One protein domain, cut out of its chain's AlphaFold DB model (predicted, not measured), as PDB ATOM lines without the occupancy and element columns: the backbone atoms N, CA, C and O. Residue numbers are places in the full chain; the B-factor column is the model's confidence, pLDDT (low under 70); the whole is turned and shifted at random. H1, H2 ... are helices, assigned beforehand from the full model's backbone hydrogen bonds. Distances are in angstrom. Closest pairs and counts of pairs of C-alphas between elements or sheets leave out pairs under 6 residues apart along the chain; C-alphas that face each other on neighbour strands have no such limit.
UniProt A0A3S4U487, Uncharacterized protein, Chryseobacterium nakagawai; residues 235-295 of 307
ATOM      1  N   ASN A 235     -31.505 -11.989  -3.531       85.31
ATOM      2  CA  ASN A 235     -31.521 -10.587  -3.945       85.31
ATOM      3  C   ASN A 235     -31.503  -9.649  -2.727       85.31
ATOM      4  O   ASN A 235     -32.210  -8.650  -2.690       85.31
ATOM      5  N   ASP A 236     -30.726 -10.014  -1.712       88.94
ATOM      6  CA  ASP A 236     -30.481  -9.179  -0.535       88.94
ATOM      7  C   ASP A 236     -29.340  -8.174  -0.774       88.94
ATOM      8  O   ASP A 236     -28.592  -8.246  -1.761       88.94
ATOM      9  N   GLY A 237     -29.188  -7.228   0.157       90.38
ATOM     10  CA  GLY A 237     -28.173  -6.179   0.074       90.38
ATOM     11  C   GLY A 237     -26.737  -6.705  -0.036       90.38
ATOM     12  O   GLY A 237     -25.952  -6.152  -0.805       90.38
ATOM     13  N   MET A 238     -26.396  -7.812   0.638       91.50
ATOM     14  CA  MET A 238     -25.060  -8.417   0.543       91.50
ATOM     15  C   MET A 238     -24.818  -9.010  -0.848       91.50
ATOM     16  O   MET A 238     -23.765  -8.795  -1.451       91.50
ATOM     17  N   THR A 239     -25.800  -9.722  -1.396       90.31
ATOM     18  CA  THR A 239     -25.712 -10.317  -2.732       90.31
ATOM     19  C   THR A 239     -25.566  -9.238  -3.804       90.31
ATOM     20  O   THR A 239     -24.751  -9.375  -4.720       90.31
ATOM     21  N   ASN A 240     -26.303  -8.133  -3.674       90.69
ATOM     22  CA  ASN A 240     -26.200  -6.989  -4.580       90.69
ATOM     23  C   ASN A 240     -24.873  -6.241  -4.421       90.69
ATOM     24  O   ASN A 240     -24.260  -5.859  -5.418       90.69
ATOM     25  N   PHE A 241     -24.378  -6.096  -3.192       92.50
ATOM     26  CA  PHE A 241     -23.055  -5.543  -2.923       92.50
ATOM     27  C   PHE A 241     -21.946  -6.356  -3.606       92.50
ATOM     28  O   PHE A 241     -21.134  -5.781  -4.327       92.50
ATOM     29  N   VAL A 242     -21.945  -7.687  -3.453       92.75
ATOM     30  CA  VAL A 242     -20.939  -8.573  -4.065       92.75
ATOM     31  C   VAL A 242     -20.991  -8.524  -5.593       92.75
ATOM     32  O   VAL A 242     -19.940  -8.434  -6.224       92.75
ATOM     33  N   LYS A 243     -22.187  -8.510  -6.203       91.00
ATOM     34  CA  LYS A 243     -22.355  -8.391  -7.668       91.00
ATOM     35  C   LYS A 243     -21.731  -7.116  -8.252       91.00
ATOM     36  O   LYS A 243     -21.354  -7.114  -9.419       91.00
ATOM     37  N   ASN A 244     -21.614  -6.052  -7.456       91.75
ATOM     38  CA  ASN A 244     -21.015  -4.779  -7.865       91.75
ATOM     39  C   ASN A 244     -19.487  -4.721  -7.671       91.75
ATOM     40  O   ASN A 244     -18.867  -3.695  -7.965       91.75
ATOM     41  N   ILE A 245     -18.859  -5.785  -7.159       92.56
ATOM     42  CA  ILE A 245     -17.403  -5.884  -7.029       92.56
ATOM     43  C   ILE A 245     -16.858  -6.651  -8.230       92.56
ATOM     44  O   ILE A 245     -17.141  -7.831  -8.411       92.56
ATOM     45  N   GLU A 246     -16.012  -5.997  -9.020       91.50
ATOM     46  CA  GLU A 246     -15.297  -6.653 -10.114       91.50
ATOM     47  C   GLU A 246     -14.358  -7.754  -9.565       91.50
ATOM     48  O   GLU A 246     -13.556  -7.476  -8.658       91.50
ATOM     49  N   PRO A 247     -14.441  -9.008 -10.050       91.75
ATOM     50  CA  PRO A 247     -13.526 -10.079  -9.656       91.75
ATOM     51  C   PRO A 247     -12.063  -9.748  -9.987       91.75
ATOM     52  O   PRO A 247     -11.786  -8.931 -10.857       91.75
ATOM     53  N   LEU A 248     -11.113 -10.382  -9.292       90.88
ATOM     54  CA  LEU A 248      -9.727 -10.380  -9.779       90.88
ATOM     55  C   LEU A 248      -9.651 -11.205 -11.071       90.88
ATOM     56  O   LEU A 248     -10.469 -12.106 -11.266       90.88
ATOM     57  N   GLY A 249      -8.654 -10.921 -11.912       90.25
ATOM     58  CA  GLY A 249      -8.422 -11.583 -13.200       90.25
ATOM     59  C   GLY A 249      -7.930 -13.032 -13.107       90.25
ATOM     60  O   GLY A 249      -6.983 -13.391 -13.794       90.25
ATOM     61  N   PHE A 250      -8.544 -13.854 -12.253       90.81
ATOM     62  CA  PHE A 250      -8.302 -15.295 -12.194       90.81
ATOM     63  C   PHE A 250      -8.719 -15.957 -13.513       90.81
ATOM     64  O   PHE A 250      -9.786 -15.657 -14.057       90.81
ATOM     65  N   GLY A 251      -7.900 -16.878 -14.014       89.00
ATOM     66  CA  GLY A 251      -8.177 -17.563 -15.278       89.00
ATOM     67  C   GLY A 251      -7.299 -18.769 -15.591       89.00
ATOM     68  O   GLY A 251      -7.506 -19.399 -16.629       89.00
ATOM     69  N   ASN A 252      -6.345 -19.120 -14.726       89.69
ATOM     70  CA  ASN A 252      -5.441 -20.246 -14.967       89.69
ATOM     71  C   ASN A 252      -6.101 -21.615 -14.752       89.69
ATOM     72  O   ASN A 252      -5.579 -22.621 -15.235       89.69
ATOM     73  N   TYR A 253      -7.247 -21.665 -14.064       90.00
ATOM     74  CA  TYR A 253      -7.927 -22.906 -13.694       90.00
ATOM     75  C   TYR A 253      -9.405 -22.925 -14.104       90.00
ATOM     76  O   TYR A 253     -10.028 -21.914 -14.429       90.00
ATOM     77  N   THR A 254      -9.998 -24.114 -14.080       91.19
ATOM     78  CA  THR A 254     -11.431 -24.317 -14.312       91.19
ATOM     79  C   THR A 254     -12.270 -23.866 -13.113       91.19
ATOM     80  O   THR A 254     -11.816 -23.854 -11.968       91.19
ATOM     81  N   SER A 255     -13.558 -23.582 -13.338       90.75
ATOM     82  CA  SER A 255     -14.489 -23.246 -12.248       90.75
ATOM     83  C   SER A 255     -14.554 -24.327 -11.164       90.75
ATOM     84  O   SER A 255     -14.656 -24.010  -9.983       90.75
ATOM     85  N   ASN A 256     -14.444 -25.603 -11.541       90.50
ATOM     86  CA  ASN A 256     -14.438 -26.711 -10.591       90.50
ATOM     87  C   ASN A 256     -13.182 -26.717  -9.701       90.50
ATOM     88  O   ASN A 256     -13.274 -27.070  -8.528       90.50
ATOM     89  N   GLU A 257     -12.025 -26.306 -10.220       89.06
ATOM     90  CA  GLU A 257     -10.789 -26.192  -9.438       89.06
ATOM     91  C   GLU A 257     -10.857 -25.031  -8.440       89.06
ATOM     92  O   GLU A 257     -10.535 -25.225  -7.266       89.06
ATOM     93  N   TYR A 258     -11.385 -23.874  -8.854       90.06
ATOM     94  CA  TYR A 258     -11.646 -22.759  -7.938       90.06
ATOM     95  C   TYR A 258     -12.672 -23.118  -6.855       90.06
ATOM     96  O   TYR A 258     -12.479 -22.800  -5.680       90.06
ATOM     97  N   ILE A 259     -13.738 -23.844  -7.209       90.56
ATOM     98  CA  ILE A 259     -14.709 -24.350  -6.230       90.56
ATOM     99  C   ILE A 259     -14.036 -25.330  -5.266       90.56
ATOM    100  O   ILE A 259     -14.240 -25.233  -4.057       90.56
ATOM    101  N   ARG A 260     -13.214 -26.259  -5.769       86.62
ATOM    102  CA  ARG A 260     -12.465 -27.200  -4.924       86.62
ATOM    103  C   ARG A 260     -11.601 -26.455  -3.902       86.62
ATOM    104  O   ARG A 260     -11.618 -26.835  -2.737       86.62
ATOM    105  N   TYR A 261     -10.932 -25.379  -4.309       85.44
ATOM    106  CA  TYR A 261     -10.159 -24.510  -3.416       85.44
ATOM    107  C   TYR A 261     -11.012 -23.794  -2.373       85.44
ATOM    108  O   TYR A 261     -10.667 -23.779  -1.196       85.44
ATOM    109  N   MET A 262     -12.156 -23.233  -2.770       86.75
ATOM    110  CA  MET A 262     -13.066 -22.598  -1.815       86.75
ATOM    111  C   MET A 262     -13.573 -23.576  -0.750       86.75
ATOM    112  O   MET A 262     -13.775 -23.190   0.401       86.75
ATOM    113  N   LEU A 263     -13.792 -24.838  -1.129       86.25
ATOM    114  CA  LEU A 263     -14.222 -25.887  -0.207       86.25
ATOM    115  C   LEU A 263     -13.077 -26.398   0.687       86.25
ATOM    116  O   LEU A 263     -13.354 -26.919   1.768       86.25
ATOM    117  N   ASP A 264     -11.819 -26.247   0.258       81.38
ATOM    118  CA  ASP A 264     -10.623 -26.663   0.994       81.38
ATOM    119  C   ASP A 264      -9.394 -25.795   0.648       81.38
ATOM    120  O   ASP A 264      -8.587 -26.099  -0.240       81.38
ATOM    121  N   ILE A 265      -9.246 -24.694   1.390       74.12
ATOM    122  CA  ILE A 265      -8.213 -23.678   1.144       74.12
ATOM    123  C   ILE A 265      -6.797 -24.142   1.521       74.12
ATOM    124  O   ILE A 265      -5.811 -23.547   1.094       74.12
ATOM    125  N   ARG A 266      -6.667 -25.179   2.359       70.69
ATOM    126  CA  ARG A 266      -5.376 -25.567   2.953       70.69
ATOM    127  C   ARG A 266      -4.507 -26.387   2.009       70.69
ATOM    128  O   ARG A 266      -3.289 -26.370   2.150       70.69
ATOM    129  N   ASN A 267      -5.128 -27.079   1.062       67.88
ATOM    130  CA  ASN A 267      -4.467 -28.104   0.263       67.88
ATOM    131  C   ASN A 267      -3.932 -27.619  -1.093       67.88
ATOM    132  O   ASN A 267      -3.371 -28.416  -1.837       67.88
ATOM    133  N   ASN A 268      -4.087 -26.334  -1.436       68.62
ATOM    134  CA  ASN A 268      -3.776 -25.835  -2.782       68.62
ATOM    135  C   ASN A 268      -3.129 -24.433  -2.738       68.62
ATOM    136  O   ASN A 268      -3.793 -23.442  -3.051       68.62
ATOM    137  N   PRO A 269      -1.845 -24.320  -2.339       71.25
ATOM    138  CA  PRO A 269      -1.143 -23.034  -2.284       71.25
ATOM    139  C   PRO A 269      -0.984 -22.368  -3.661       71.25
ATOM    140  O   PRO A 269      -0.890 -21.151  -3.725       71.25
ATOM    141  N   GLU A 270      -1.039 -23.130  -4.757       79.62
ATOM    142  CA  GLU A 270      -0.835 -22.630  -6.127       79.62
ATOM    143  C   GLU A 270      -1.825 -21.517  -6.535       79.62
ATOM    144  O   GLU A 270      -1.483 -20.623  -7.302       79.62
ATOM    145  N   ILE A 271      -3.043 -21.508  -5.982       84.81
ATOM    146  CA  ILE A 271      -4.030 -20.444  -6.254       84.81
ATOM    147  C   ILE A 271      -3.655 -19.135  -5.547       84.81
ATOM    148  O   ILE A 271      -3.978 -18.047  -6.027       84.81
ATOM    149  N   ILE A 272      -2.943 -19.220  -4.418       87.56
ATOM    150  CA  ILE A 272      -2.358 -18.035  -3.786       87.56
ATOM    151  C   ILE A 272      -1.272 -17.470  -4.701       87.56
ATOM    152  O   ILE A 272      -1.220 -16.256  -4.860       87.56
ATOM    153  N   ASP A 273      -0.469 -18.321  -5.342       88.19
ATOM    154  CA  ASP A 273       0.553 -17.871  -6.289       88.19
ATOM    155  C   ASP A 273      -0.079 -17.167  -7.502       88.19
ATOM    156  O   ASP A 273       0.363 -16.077  -7.852       88.19
ATOM    157  N   GLU A 274      -1.176 -17.696  -8.072       90.75
ATOM    158  CA  GLU A 274      -1.941 -16.995  -9.124       90.75
ATOM    159  C   GLU A 274      -2.410 -15.611  -8.648       90.75
ATOM    160  O   GLU A 274      -2.231 -14.616  -9.352       90.75
ATOM    161  N   MET A 275      -2.969 -15.521  -7.434       90.75
ATOM    162  CA  MET A 275      -3.379 -14.238  -6.860       90.75
ATOM    163  C   MET A 275      -2.187 -13.284  -6.704       90.75
ATOM    164  O   MET A 275      -2.318 -12.104  -7.010       90.75
ATOM    165  N   LEU A 276      -1.041 -13.767  -6.219       91.25
ATOM    166  CA  LEU A 276       0.156 -12.947  -6.045       91.25
ATOM    167  C   LEU A 276       0.665 -12.421  -7.388       91.25
ATOM    168  O   LEU A 276       0.927 -11.228  -7.477       91.25
ATOM    169  N   THR A 277       0.703 -13.252  -8.433       91.69
ATOM    170  CA  THR A 277       1.065 -12.819  -9.792       91.69
ATOM    171  C   THR A 277       0.122 -11.731 -10.312       91.69
ATOM    172  O   THR A 277       0.588 -10.700 -10.784       91.69
ATOM    173  N   ILE A 278      -1.199 -11.891 -10.152       91.88
ATOM    174  CA  ILE A 278      -2.174 -10.851 -10.536       91.88
ATOM    175  C   ILE A 278      -1.890  -9.529  -9.799       91.88
ATOM    176  O   ILE A 278      -2.002  -8.447 -10.374       91.88
ATOM    177  N   LEU A 279      -1.526  -9.609  -8.518       91.19
ATOM    178  CA  LEU A 279      -1.273  -8.441  -7.673       91.19
ATOM    179  C   LEU A 279       0.109  -7.801  -7.880       91.19
ATOM    180  O   LEU A 279       0.304  -6.667  -7.434       91.19
ATOM    181  N   GLU A 280       1.056  -8.488  -8.523       90.94
ATOM    182  CA  GLU A 280       2.327  -7.901  -8.965       90.94
ATOM    183  C   GLU A 280       2.100  -6.906 -10.108       90.94
ATOM    184  O   GLU A 280       2.644  -5.800 -10.073       90.94
ATOM    185  N   ASP A 281       1.247  -7.270 -11.070       86.44
ATOM    186  CA  ASP A 281       0.890  -6.417 -12.207       86.44
ATOM    187  C   ASP A 281      -0.072  -5.288 -11.798       86.44
ATOM    188  O   ASP A 281       0.095  -4.134 -12.203       86.44
ATOM    189  N   GLU A 282      -1.056  -5.594 -10.944       85.00
ATOM    190  CA  GLU A 282      -2.036  -4.629 -10.440       85.00
ATOM    191  C   GLU A 282      -2.155  -4.669  -8.906       85.00
ATOM    192  O   GLU A 282      -3.006  -5.374  -8.346       85.00
ATOM    193  N   PRO A 283      -1.354  -3.858  -8.186       86.56
ATOM    194  CA  PRO A 283      -1.375  -3.837  -6.731       86.56
ATOM    195  C   PRO A 283      -2.762  -3.539  -6.154       86.56
ATOM    196  O   PRO A 283      -3.468  -2.613  -6.572       86.56
ATOM    197  N   MET A 284      -3.138  -4.296  -5.120       87.06
ATOM    198  CA  MET A 284      -4.454  -4.168  -4.500       87.06
ATOM    199  C   MET A 284      -4.647  -2.783  -3.865       87.06
ATOM    200  O   MET A 284      -4.017  -2.430  -2.866       87.06
ATOM    201  N   LYS A 285      -5.584  -2.006  -4.418       91.06
ATOM    202  CA  LYS A 285      -5.971  -0.691  -3.886       91.06
ATOM    203  C   LYS A 285      -6.653  -0.828  -2.520       91.06
ATOM    204  O   LYS A 285      -7.428  -1.761  -2.296       91.06
ATOM    205  N   LYS A 286      -6.428   0.148  -1.632       91.12
ATOM    206  CA  LYS A 286      -7.013   0.194  -0.276       91.12
ATOM    207  C   LYS A 286      -8.538   0.025  -0.291       91.12
ATOM    208  O   LYS A 286      -9.060  -0.814   0.435       91.12
ATOM    209  N   ASP A 287      -9.224   0.733  -1.183       91.06
ATOM    210  CA  ASP A 287     -10.685   0.676  -1.300       91.06
ATOM    211  C   ASP A 287     -11.190  -0.734  -1.652       91.06
ATOM    212  O   ASP A 287     -12.242  -1.157  -1.180       91.06
ATOM    213  N   ARG A 288     -10.434  -1.501  -2.455       91.38
ATOM    214  CA  ARG A 288     -10.780  -2.896  -2.772       91.38
ATOM    215  C   ARG A 288     -10.643  -3.783  -1.539       91.38
ATOM    216  O   ARG A 288     -11.543  -4.571  -1.267       91.38
ATOM    217  N   LEU A 289      -9.542  -3.647  -0.796       90.75
ATOM    218  CA  LEU A 289      -9.307  -4.407   0.435       90.75
ATOM    219  C   LEU A 289     -10.447  -4.187   1.441       90.75
ATOM    220  O   LEU A 289     -10.939  -5.144   2.032       90.75
ATOM    221  N   GLU A 290     -10.881  -2.938   1.618       91.56
ATOM    222  CA  GLU A 290     -11.997  -2.595   2.505       91.56
ATOM    223  C   GLU A 290     -13.318  -3.203   2.016       91.56
ATOM    224  O   GLU A 290     -14.016  -3.831   2.810       91.56
ATOM    225  N   LYS A 291     -13.620  -3.127   0.711       92.38
ATOM    226  CA  LYS A 291     -14.819  -3.758   0.131       92.38
ATOM    227  C   LYS A 291     -14.841  -5.277   0.308       92.38
ATOM    228  O   LYS A 291     -15.864  -5.826   0.698       92.38
ATOM    229  N   VAL A 292     -13.730  -5.964   0.040       91.94
ATOM    230  CA  VAL A 292     -13.661  -7.431   0.150       91.94
ATOM    231  C   VAL A 292     -13.768  -7.885   1.611       91.94
ATOM    232  O   VAL A 292     -14.399  -8.903   1.880       91.94
ATOM    233  N   ARG A 293     -13.229  -7.116   2.570       91.81
ATOM    234  CA  ARG A 293     -13.322  -7.421   4.013       91.81
ATOM    235  C   ARG A 293     -14.746  -7.398   4.570       91.81
ATOM    236  O   ARG A 293     -14.989  -8.054   5.575       91.81
ATOM    237  N   ILE A 294     -15.660  -6.663   3.937       92.81
ATOM    238  CA  ILE A 294     -17.073  -6.588   4.338       92.81
ATOM    239  C   ILE A 294     -17.795  -7.927   4.107       92.81
ATOM    240  O   ILE A 294     -18.750  -8.248   4.815       92.81
ATOM    241  N   ILE A 295     -17.346  -8.726   3.134       92.25
ATOM    242  CA  ILE A 295     -18.008  -9.973   2.741       92.25
ATOM    243  C   ILE A 295     -17.944 -10.979   3.897       92.25
ATOM    244  O   ILE A 295     -16.874 -11.456   4.271       92.25
TER     245      ILE A 295
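AT A GLANCE: This is residues 235 to 295 of the 307 residues of an uncharacterized protein of Chryseobacterium nakagawai (UniProt A0A3S4U487). Four short helices are set round a loose, open frame, with H2 and H3 making a corner and H4 coming back near H1, so that the ends of the printed part lie on the same side of the frame. A long link, residues 244 to 254, crosses the frame from H1 to H2. The printed part has 61 residues with four named helices, in the order H1, H2, H3, H4, and no named strand; its class is all helix. It is only just loose, close to compact, with a radius of gyration of the C-alphas of 13.0 A and spans of 31 by 27 by 19 A.

HOW THE PARTS SIT: Begin at H1, residues 237 to 243; a long link leads to H2, residues 255 to 263, and the two are apart. H3, residues 270 to 281, is close to H2 but not clearly touching: their closest C-alphas, of Tyr 261 and Ile 271, are 7.9 A apart. Their lines are only just about perpendicular, at 72 degrees. H4, residues 286 to 293, is apart from H3 and H2, and only just apart from H1, at 8.5 A. In H1, H2 and H4 every O i to N i+4 pair is within hydrogen-bond range; in H3, 7 of 8 are.

IN THESE COORDINATES: Find C-alpha 237 at (-28.173, -6.179, 0.074), where H1 begins its 9.9 A. H2 measures 12.3 A. H3, the longest, runs 17.4 A from C-alpha 270 at (-0.835, -22.630, -6.127). H4 runs 10.8 A to C-alpha 293 at (-13.322, -7.421, 4.013).

THE WHOLE: The C-alphas farthest apart, of Asn 235 and Glu 280, are 34.3 A apart. The printed part has no cut. Residues 262 to 267, of which 262 and 263 belong to H2, stand free. The link from H2 to H3 is short, that from H3 to H4 tight. Mean pLDDT of the printed part is 88.1; residues 267 to 268 are under 70.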